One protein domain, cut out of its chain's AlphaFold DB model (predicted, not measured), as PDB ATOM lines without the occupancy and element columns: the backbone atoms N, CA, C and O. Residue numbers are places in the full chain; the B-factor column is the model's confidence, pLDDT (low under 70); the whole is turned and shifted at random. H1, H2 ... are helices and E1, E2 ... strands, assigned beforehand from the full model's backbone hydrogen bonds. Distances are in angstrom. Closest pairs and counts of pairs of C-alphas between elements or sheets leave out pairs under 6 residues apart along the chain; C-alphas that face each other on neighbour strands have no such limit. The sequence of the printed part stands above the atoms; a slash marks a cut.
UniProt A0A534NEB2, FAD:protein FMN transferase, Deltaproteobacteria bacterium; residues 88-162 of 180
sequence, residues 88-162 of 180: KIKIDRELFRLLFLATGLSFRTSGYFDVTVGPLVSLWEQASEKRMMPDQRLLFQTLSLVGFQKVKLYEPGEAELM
ATOM      1  N   LYS A  88      -1.939-100.764  22.199       96.94
ATOM      2  CA  LYS A  88      -0.554-100.475  21.821       96.94
ATOM      3  C   LYS A  88      -0.450 -99.958  20.386       96.94
ATOM      4  O   LYS A  88      -1.057-100.522  19.475       96.94
ATOM      5  N   ILE A  89       0.367 -98.931  20.183       97.06
ATOM      6  CA  ILE A  89       0.680 -98.380  18.863       97.06
ATOM      7  C   ILE A  89       2.180 -98.148  18.720       97.06
ATOM      8  O   ILE A  89       2.886 -97.911  19.702       97.06
ATOM      9  N   LYS A  90       2.675 -98.221  17.485       97.56
ATOM     10  CA  LYS A  90       4.061 -97.879  17.166       97.56
ATOM     11  C   LYS A  90       4.241 -96.365  17.232       97.56
ATOM     12  O   LYS A  90       3.417 -95.634  16.691       97.56
ATOM     13  N   ILE A  91       5.327 -95.920  17.853       97.50
ATOM     14  CA  ILE A  91       5.658 -94.500  18.008       97.50
ATOM     15  C   ILE A  91       7.086 -94.210  17.544       97.50
ATOM     16  O   ILE A  91       7.897 -95.124  17.362       97.50
ATOM     17  N   ASP A  92       7.402 -92.930  17.357       97.50
ATOM     18  CA  ASP A  92       8.762 -92.488  17.060       97.50
ATOM     19  C   ASP A  92       9.738 -92.864  18.172       97.50
ATOM     20  O   ASP A  92       9.412 -92.877  19.365       97.50
ATOM     21  N   ARG A  93      10.986 -93.123  17.779       96.94
ATOM     22  CA  ARG A  93      12.060 -93.510  18.700       96.94
ATOM     23  C   ARG A  93      12.293 -92.445  19.771       96.94
ATOM     24  O   ARG A  93      12.570 -92.773  20.923       96.94
ATOM     25  N   GLU A  94      12.220 -91.178  19.395       96.62
ATOM     26  CA  GLU A  94      12.401 -90.027  20.273       96.62
ATOM     27  C   GLU A  94      11.262 -89.912  21.282       96.62
ATOM     28  O   GLU A  94      11.535 -89.729  22.468       96.62
ATOM     29  N   LEU A  95      10.013 -90.116  20.851       97.31
ATOM     30  CA  LEU A  95       8.869 -90.157  21.759       97.31
ATOM     31  C   LEU A  95       8.982 -91.344  22.725       97.31
ATOM     32  O   LEU A  95       8.807 -91.171  23.929       97.31
ATOM     33  N   PHE A  96       9.368 -92.527  22.240       98.12
ATOM     34  CA  PHE A  96       9.591 -93.697  23.096       98.12
ATOM     35  C   PHE A  96      10.664 -93.426  24.156       98.12
ATOM     36  O   PHE A  96      10.462 -93.701  25.339       98.12
ATOM     37  N   ARG A  97      11.796 -92.835  23.752       97.00
ATOM     38  CA  ARG A  97      12.873 -92.430  24.668       97.00
ATOM     39  C   ARG A  97      12.401 -91.407  25.694       97.00
ATOM     40  O   ARG A  97      12.748 -91.548  26.865       97.00
ATOM     41  N   LEU A  98      11.618 -90.410  25.279       96.31
ATOM     42  CA  LEU A  98      11.036 -89.435  26.198       96.31
ATOM     43  C   LEU A  98      10.167 -90.138  27.237       96.31
ATOM     44  O   LEU A  98      10.366 -89.925  28.429       96.31
ATOM     45  N   LEU A  99       9.246 -91.006  26.809       97.38
ATOM     46  CA  LEU A  99       8.356 -91.724  27.723       97.38
ATOM     47  C   LEU A  99       9.134 -92.640  28.668       97.38
ATOM     48  O   LEU A  99       8.810 -92.705  29.853       97.38
ATOM     49  N   PHE A 100      10.178 -93.307  28.178       97.25
ATOM     50  CA  PHE A 100      11.053 -94.135  29.003       97.25
ATOM     51  C   PHE A 100      11.721 -93.315  30.115       97.25
ATOM     52  O   PHE A 100      11.648 -93.676  31.290       97.25
ATOM     53  N   LEU A 101      12.319 -92.172  29.767       96.94
ATOM     54  CA  LEU A 101      12.955 -91.281  30.741       96.94
ATOM     55  C   LEU A 101      11.936 -90.675  31.713       96.94
ATOM     56  O   LEU A 101      12.165 -90.669  32.923       96.94
ATOM     57  N   ALA A 102      10.806 -90.194  31.198       96.19
ATOM     58  CA  ALA A 102       9.783 -89.512  31.977       96.19
ATOM     59  C   ALA A 102       9.090 -90.456  32.969       96.19
ATOM     60  O   ALA A 102       8.982 -90.126  34.145       96.19
ATOM     61  N   THR A 103       8.699 -91.662  32.546       96.06
ATOM     62  CA  THR A 103       8.115 -92.668  33.455       96.06
ATOM     63  C   THR A 103       9.128 -93.160  34.491       96.06
ATOM     64  O   THR A 103       8.770 -93.346  35.657       96.06
ATOM     65  N   GLY A 104      10.405 -93.288  34.116       96.62
ATOM     66  CA  GLY A 104      11.490 -93.558  35.060       96.62
ATOM     67  C   GLY A 104      11.655 -92.445  36.102       96.62
ATOM     68  O   GLY A 104      11.821 -92.726  37.291       96.62
ATOM     69  N   LEU A 105      11.560 -91.178  35.691       96.25
ATOM     70  CA  LEU A 105      11.579 -90.035  36.606       96.25
ATOM     71  C   LEU A 105      10.345 -90.017  37.515       96.25
ATOM     72  O   LEU A 105      10.483 -89.802  38.720       96.25
ATOM     73  N   SER A 106       9.159 -90.304  36.981       95.56
ATOM     74  CA  SER A 106       7.933 -90.406  37.775       95.56
ATOM     75  C   SER A 106       8.031 -91.475  38.852       95.56
ATOM     76  O   SER A 106       7.666 -91.238  40.001       95.56
ATOM     77  N   PHE A 107       8.620 -92.624  38.524       96.75
ATOM     78  CA  PHE A 107       8.897 -93.663  39.507       96.75
ATOM     79  C   PHE A 107       9.870 -93.190  40.597       96.75
ATOM     80  O   PHE A 107       9.579 -93.320  41.783       96.75
ATOM     81  N   ARG A 108      11.007 -92.591  40.214       97.62
ATOM     82  CA  ARG A 108      12.038 -92.119  41.163       97.62
ATOM     83  C   ARG A 108      11.564 -90.999  42.081       97.62
ATOM     84  O   ARG A 108      12.118 -90.823  43.160       97.62
ATOM     85  N   THR A 109      10.580 -90.232  41.634       96.50
ATOM     86  CA  THR A 109       9.974 -89.142  42.397       96.50
ATOM     87  C   THR A 109       8.696 -89.581  43.105       96.50
ATOM     88  O   THR A 109       7.971 -88.728  43.595       96.50
ATOM     89  N   SER A 110       8.367 -90.876  43.157       95.56
ATOM     90  CA  SER A 110       7.118 -91.369  43.763       95.56
ATOM     91  C   SER A 110       5.856 -90.661  43.237       95.56
ATOM     92  O   SER A 110       4.876 -90.510  43.963       95.56
ATOM     93  N   GLY A 111       5.879 -90.210  41.980       91.88
ATOM     94  CA  GLY A 111       4.780 -89.490  41.335       91.88
ATOM     95  C   GLY A 111       4.716 -87.983  41.602       91.88
ATOM     96  O   GLY A 111       3.777 -87.355  41.124       91.88
ATOM     97  N   TYR A 112       5.682 -87.371  42.306       92.38
ATOM     98  CA  TYR A 112       5.756 -85.899  42.398       92.38
ATOM     99  C   TYR A 112       5.962 -85.250  41.024       92.38
ATOM    100  O   TYR A 112       5.463 -84.156  40.774       92.38
ATOM    101  N   PHE A 113       6.672 -85.940  40.131       94.62
ATOM    102  CA  PHE A 113       6.634 -85.679  38.698       94.62
ATOM    103  C   PHE A 113       5.771 -86.752  38.028       94.62
ATOM    104  O   PHE A 113       6.052 -87.943  38.166       94.62
ATOM    105  N   ASP A 114       4.758 -86.369  37.256       95.75
ATOM    106  CA  ASP A 114       3.974 -87.308  36.449       95.75
ATOM    107  C   ASP A 114       3.739 -86.727  35.055       95.75
ATOM    108  O   ASP A 114       3.069 -85.715  34.894       95.75
ATOM    109  N   VAL A 115       4.293 -87.382  34.033       95.19
ATOM    110  CA  VAL A 115       4.173 -86.948  32.632       95.19
ATOM    111  C   VAL A 115       2.748 -87.112  32.077       95.19
ATOM    112  O   VAL A 115       2.446 -86.668  30.979       95.19
ATOM    113  N   THR A 116       1.841 -87.764  32.808       97.25
ATOM    114  CA  THR A 116       0.447 -88.004  32.391       97.25
ATOM    115  C   THR A 116      -0.535 -86.943  32.894       97.25
ATOM    116  O   THR A 116      -1.750 -87.133  32.816       97.25
ATOM    117  N   VAL A 117      -0.040 -85.818  33.425       96.38
ATOM    118  CA  VAL A 117      -0.869 -84.717  33.955       96.38
ATOM    119  C   VAL A 117      -1.618 -83.927  32.882       96.38
ATOM    120  O   VAL A 117      -2.461 -83.102  33.232       96.38
ATOM    121  N   GLY A 118      -1.390 -84.199  31.595       95.56
ATOM    122  CA  GLY A 118      -1.994 -83.469  30.479       95.56
ATOM    123  C   GLY A 118      -3.515 -83.258  30.562       95.56
ATOM    124  O   GLY A 118      -3.972 -82.155  30.266       95.56
ATOM    125  N   PRO A 119      -4.344 -84.226  31.015       96.44
ATOM    126  CA  PRO A 119      -5.777 -83.989  31.191       96.44
ATOM    127  C   PRO A 119      -6.081 -82.905  32.237       96.44
ATOM    128  O   PRO A 119      -7.008 -82.120  32.045       96.44
ATOM    129  N   LEU A 120      -5.297 -82.835  33.320       95.50
ATOM    130  CA  LEU A 120      -5.432 -81.785  34.334       95.50
ATOM    131  C   LEU A 120      -4.979 -80.436  33.790       95.50
ATOM    132  O   LEU A 120      -5.669 -79.450  34.026       95.50
ATOM    133  N   VAL A 121      -3.871 -80.391  33.046       93.38
ATOM    134  CA  VAL A 121      -3.393 -79.157  32.403       93.38
ATOM    135  C   VAL A 121      -4.483 -78.590  31.490       93.38
ATOM    136  O   VAL A 121      -4.938 -77.473  31.719       93.38
ATOM    137  N   SER A 122      -5.034 -79.411  30.586       92.50
ATOM    138  CA  SER A 122      -6.152 -79.008  29.718       92.50
ATOM    139  C   SER A 122      -7.393 -78.542  30.496       92.50
ATOM    140  O   SER A 122      -8.099 -77.639  30.048       92.50
ATOM    141  N   LEU A 123      -7.709 -79.172  31.635       94.88
ATOM    142  CA  LEU A 123      -8.846 -78.774  32.473       94.88
ATOM    143  C   LEU A 123      -8.626 -77.385  33.089       94.88
ATOM    144  O   LEU A 123      -9.543 -76.562  33.100       94.88
ATOM    145  N   TRP A 124      -7.423 -77.131  33.601       94.19
ATOM    146  CA  TRP A 124      -7.068 -75.860  34.227       94.19
ATOM    147  C   TRP A 124      -6.927 -74.720  33.216       94.19
ATOM    148  O   TRP A 124      -7.328 -73.599  33.525       94.19
ATOM    149  N   GLU A 125      -6.452 -74.994  32.001       90.88
ATOM    150  CA  GLU A 125      -6.450 -74.026  30.895       90.88
ATOM    151  C   GLU A 125      -7.874 -73.566  30.559       90.88
ATOM    152  O   GLU A 125      -8.167 -72.372  30.603       90.88
ATOM    153  N   GLN A 126      -8.803 -74.506  30.355       91.56
ATOM    154  CA  GLN A 126     -10.213 -74.188  30.082       91.56
ATOM    155  C   GLN A 126     -10.882 -73.420  31.231       91.56
ATOM    156  O   GLN A 126     -11.735 -72.557  31.012       91.56
ATOM    157  N   ALA A 127     -10.534 -73.755  32.474       93.00
ATOM    158  CA  ALA A 127     -11.012 -73.057  33.661       93.00
ATOM    159  C   ALA A 127     -10.489 -71.610  33.717       93.00
ATOM    160  O   ALA A 127     -11.258 -70.680  33.978       93.00
ATOM    161  N   SER A 128      -9.206 -71.414  33.397       91.88
ATOM    162  CA  SER A 128      -8.560 -70.102  33.301       91.88
ATOM    163  C   SER A 128      -9.218 -69.218  32.238       91.88
ATOM    164  O   SER A 128      -9.614 -68.090  32.539       91.88
ATOM    165  N   GLU A 129      -9.451 -69.749  31.032       91.19
ATOM    166  CA  GLU A 129     -10.153 -69.046  29.945       91.19
ATOM    167  C   GLU A 129     -11.548 -68.570  30.368       91.19
ATOM    168  O   GLU A 129     -11.961 -67.447  30.069       91.19
ATOM    169  N   LYS A 130     -12.264 -69.407  31.123       93.12
ATOM    170  CA  LYS A 130     -13.605 -69.110  31.642       93.12
ATOM    171  C   LYS A 130     -13.598 -68.252  32.908       93.12
ATOM    172  O   LYS A 130     -14.670 -67.840  33.344       93.12
ATOM    173  N   ARG A 131     -12.428 -67.993  33.506       93.31
ATOM    174  CA  ARG A 131     -12.252 -67.325  34.810       93.31
ATOM    175  C   ARG A 131     -13.102 -67.954  35.921       93.31
ATOM    176  O   ARG A 131     -13.639 -67.259  36.780       93.31
ATOM    177  N   MET A 132     -13.235 -69.277  35.894       93.56
ATOM    178  CA  MET A 132     -14.019 -70.051  36.856       93.56
ATOM    179  C   MET A 132     -13.235 -71.283  37.282       93.56
ATOM    180  O   MET A 132     -12.527 -71.872  36.476       93.56
ATOM    181  N   MET A 133     -13.378 -71.706  38.539       93.44
ATOM    182  CA  MET A 133     -12.767 -72.954  39.001       93.44
ATOM    183  C   MET A 133     -13.401 -74.175  38.315       93.44
ATOM    184  O   MET A 133     -14.604 -74.151  38.031       93.44
ATOM    185  N   PRO A 134     -12.637 -75.261  38.087       92.88
ATOM    186  CA  PRO A 134     -13.210 -76.525  37.646       92.88
ATOM    187  C   PRO A 134     -14.268 -77.040  38.630       92.88
ATOM    188  O   PRO A 134     -14.088 -76.967  39.847       92.88
ATOM    189  N   ASP A 135     -15.348 -77.622  38.106       93.75
ATOM    190  CA  ASP A 135     -16.295 -78.384  38.924       93.75
ATOM    191  C   ASP A 135     -15.562 -79.538  39.629       93.75
ATOM    192  O   ASP A 135     -14.759 -80.249  39.018       93.75
ATOM    193  N   GLN A 136     -15.838 -79.742  40.921       95.56
ATOM    194  CA  GLN A 136     -15.131 -80.749  41.717       95.56
ATOM    195  C   GLN A 136     -15.313 -82.168  41.170       95.56
ATOM    196  O   GLN A 136     -14.359 -82.948  41.173       95.56
ATOM    197  N   ARG A 137     -16.504 -82.524  40.671       96.38
ATOM    198  CA  ARG A 137     -16.742 -83.860  40.102       96.38
ATOM    199  C   ARG A 137     -15.921 -84.044  38.835       96.38
ATOM    200  O   ARG A 137     -15.288 -85.087  38.681       96.38
ATOM    201  N   LEU A 138     -15.875 -83.026  37.976       95.50
ATOM    202  CA  LEU A 138     -15.042 -83.038  36.773       95.50
ATOM    203  C   LEU A 138     -13.546 -83.149  37.111       95.50
ATOM    204  O   LEU A 138     -12.825 -83.915  36.468       95.50
ATOM    205  N   LEU A 139     -13.079 -82.451  38.148       96.62
ATOM    206  CA  LEU A 139     -11.697 -82.551  38.624       96.62
ATOM    207  C   LEU A 139     -11.353 -83.978  39.073       96.62
ATOM    208  O   LEU A 139     -10.350 -84.531  38.624       96.62
ATOM    209  N   PHE A 140     -12.189 -84.610  39.902       96.81
ATOM    210  CA  PHE A 140     -11.957 -85.990  40.351       96.81
ATOM    211  C   PHE A 140     -12.020 -87.011  39.207       96.81
ATOM    212  O   PHE A 140     -11.220 -87.948  39.171       96.81
ATOM    213  N   GLN A 141     -12.922 -86.819  38.240       96.62
ATOM    214  CA  GLN A 141     -12.954 -87.637  37.023       96.62
ATOM    215  C   GLN A 141     -11.650 -87.502  36.232       96.62
ATOM    216  O   GLN A 141     -11.064 -88.511  35.839       96.62
ATOM    217  N   THR A 142     -11.153 -86.277  36.070       97.44
ATOM    218  CA  THR A 142      -9.908 -85.991  35.345       97.44
ATOM    219  C   THR A 142      -8.689 -86.563  36.071       97.44
ATOM    220  O   THR A 142      -7.832 -87.179  35.441       97.44
ATOM    221  N   LEU A 143      -8.643 -86.477  37.404       96.94
ATOM    222  CA  LEU A 143      -7.602 -87.105  38.228       96.94
ATOM    223  C   LEU A 143      -7.505 -88.618  37.997       96.94
ATOM    224  O   LEU A 143      -6.413 -89.176  38.007       96.94
ATOM    225  N   SER A 144      -8.626 -89.293  37.724       97.06
ATOM    226  CA  SER A 144      -8.626 -90.736  37.446       97.06
ATOM    227  C   SER A 144      -7.903 -91.125  36.144       97.06
ATOM    228  O   SER A 144      -7.583 -92.308  35.946       97.06
ATOM    229  N   LEU A 145      -7.625 -90.152  35.270       98.00
ATOM    230  CA  LEU A 145      -6.864 -90.316  34.030       98.00
ATOM    231  C   LEU A 145      -5.354 -90.171  34.264       98.00
ATOM    232  O   LEU A 145      -4.575 -90.755  33.521       98.00
ATOM    233  N   VAL A 146      -4.930 -89.499  35.333       97.81
ATOM    234  CA  VAL A 146      -3.509 -89.324  35.672       97.81
ATOM    235  C   VAL A 146      -2.956 -90.579  36.357       97.81
ATOM    236  O   VAL A 146      -3.661 -91.277  37.094       97.81
ATOM    237  N   GLY A 147      -1.703 -90.912  36.066       97.62
ATOM    238  CA  GLY A 147      -0.929 -91.980  36.689       97.62
ATOM    239  C   GLY A 147       0.036 -92.633  35.703       97.62
ATOM    240  O   GLY A 147      -0.386 -93.433  34.863       97.62
ATOM    241  N   PHE A 148       1.334 -92.371  35.855       96.94
ATOM    242  CA  PHE A 148       2.397 -92.910  34.994       96.94
ATOM    243  C   PHE A 148       2.418 -94.445  34.888       96.94
ATOM    244  O   PHE A 148       2.892 -94.992  33.897       96.94
ATOM    245  N   GLN A 149       1.863 -95.175  35.862       97.56
ATOM    246  CA  GLN A 149       1.786 -96.645  35.840       97.56
ATOM    247  C   GLN A 149       0.850 -97.172  34.739       97.56
ATOM    248  O   GLN A 149       0.910 -98.357  34.387       97.56
ATOM    249  N   LYS A 150      -0.014 -96.294  34.214       98.19
ATOM    250  CA  LYS A 150      -0.944 -96.540  33.105       98.19
ATOM    251  C   LYS A 150      -0.308 -96.282  31.731       98.19
ATOM    252  O   LYS A 150      -0.989 -96.440  30.722       98.19
ATOM    253  N   VAL A 151       0.967 -95.887  31.690       98.25
ATOM    254  CA  VAL A 151       1.777 -95.830  30.469       98.25
ATOM    255  C   VAL A 151       2.541 -97.142  30.357       98.25
ATOM    256  O   VAL A 151       3.261 -97.523  31.283       98.25
ATOM    257  N   LYS A 152       2.376 -97.855  29.242       98.19
ATOM    258  CA  LYS A 152       3.127 -99.084  28.952       98.19
ATOM    259  C   LYS A 152       4.032 -98.864  27.752       98.19
ATOM    260  O   LYS A 152       3.613 -98.267  26.767       98.19
ATOM    261  N   LEU A 153       5.264 -99.346  27.866       98.00
ATOM    262  CA  LEU A 153       6.285 -99.295  26.825       98.00
ATOM    263  C   LEU A 153       6.674-100.723  26.463       98.00
ATOM    264  O   LEU A 153       6.903-101.547  27.350       98.00
ATOM    265  N   TYR A 154       6.746-100.997  25.167       97.62
ATOM    266  CA  TYR A 154       7.070-102.304  24.618       97.62
ATOM    267  C   TYR A 154       8.187-102.158  23.581       97.62
ATOM    268  O   TYR A 154       8.103-101.353  22.651       97.62
ATOM    269  N   GLU A 155       9.241-102.957  23.719       92.81
ATOM    270  CA  GLU A 155      10.300-103.025  22.711       92.81
ATOM    271  C   GLU A 155       9.767-103.673  21.416       92.81
ATOM    272  O   GLU A 155       8.988-104.628  21.497       92.81
ATOM    273  N   PRO A 156      10.166-103.198  20.218       89.38
ATOM    274  CA  PRO A 156      11.247-102.238  19.954       89.38
ATOM    275  C   PRO A 156      10.818-100.755  19.826       89.38
ATOM    276  O   PRO A 156      11.568 -99.961  19.257       89.38
ATOM    277  N   GLY A 157       9.613-100.362  20.258       94.94
ATOM    278  CA  GLY A 157       9.137 -98.978  20.079       94.94
ATOM    279  C   GLY A 157       7.619 -98.802  20.023       94.94
ATOM    280  O   GLY A 157       7.129 -97.922  19.316       94.94
ATOM    281  N   GLU A 158       6.859 -99.659  20.702       98.19
ATOM    282  CA  GLU A 158       5.413 -99.489  20.854       98.19
ATOM    283  C   GLU A 158       5.103 -98.922  22.241       98.19
ATOM    284  O   GLU A 158       5.799 -99.198  23.219       98.19
ATOM    285  N   ALA A 159       4.032 -98.147  22.343       98.31
ATOM    286  CA  ALA A 159       3.557 -97.614  23.609       98.31
ATOM    287  C   ALA A 159       2.032 -97.646  23.680       98.31
ATOM    288  O   ALA A 159       1.341 -97.728  22.665       98.31
ATOM    289  N   GLU A 160       1.509 -97.576  24.896       98.25
ATOM    290  CA  GLU A 160       0.078 -97.581  25.176       98.25
ATOM    291  C   GLU A 160      -0.241 -96.643  26.340       98.25
ATOM    292  O   GLU A 160       0.417 -96.677  27.386       98.25
ATOM    293  N   LEU A 161      -1.306 -95.858  26.176       98.56
ATOM    294  CA  LEU A 161      -2.011 -95.207  27.278       98.56
ATOM    295  C   LEU A 161      -3.249 -96.040  27.600       98.56
ATOM    296  O   LEU A 161      -4.173 -96.124  26.792       98.56
ATOM    297  N   MET A 162      -3.282 -96.656  28.780       98.25
ATOM    298  CA  MET A 162      -4.272 -97.693  29.110       98.25
ATOM    299  C   MET A 162      -5.721 -97.194  29.229       98.25
ATOM    300  O   MET A 162      -6.639 -98.005  29.342       98.25
TER     301      MET A 162
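Overview. This is residues 88 to 162 of the 180 residues of the protein "FAD:protein FMN transferase" of Deltaproteobacteria bacterium (UniProt A0A534NEB2). Two small lobes make an elongated model: H1 with the strand hairpin E1 E2 at one end, the helical hairpin H2 H3 at the other. The printed part has 75 residues, mostly helix, in the order H1, H2, H3, E1, E2, with the sheet E1 - E2 antiparallel. It is loose, radius of gyration of the C-alphas 14.4 A, spanning 44 by 25 by 18 A.

Along the chain. Find C-alpha 93 at (12.060, -93.510, 18.700); H1 runs 22.5 A to residue 108. H2, residues 118 to 130, spans 18.5 A; H3, residues 136 to 143, 10.5 A. E1, residues 151 to 154, spans 10.2 A; E2, residues 158 to 161, 10.7 A, ending at C-alpha 161 (-2.011, -95.207, 27.278).

Arrangement. Residues 89 to 90 pair antiparallel with 158 to 159 of E2. The closest C-alphas of H1 and E1, Phe 100 and Leu 153, are 7.4 A apart. H1 and H2 are apart. H2 touches H3 with residues 119 to 123 alone, closest C-alphas Pro 119 and Thr 142, 6.2 A; they run opposite ways at a shallow tilt of 32 degrees, only just short of steep. Across E1 and E2, find N 152 and O 160 at 2.9 A. In H1, H2 and H3 every O i to N i+4 pair is within hydrogen-bond range.

Size, cuts and confidence. The C-alphas farthest apart, Arg 131 and Pro 156, are 44.6 A apart. The printed part has no cut, no link is long, and no printed residue is under 70 in pLDDT.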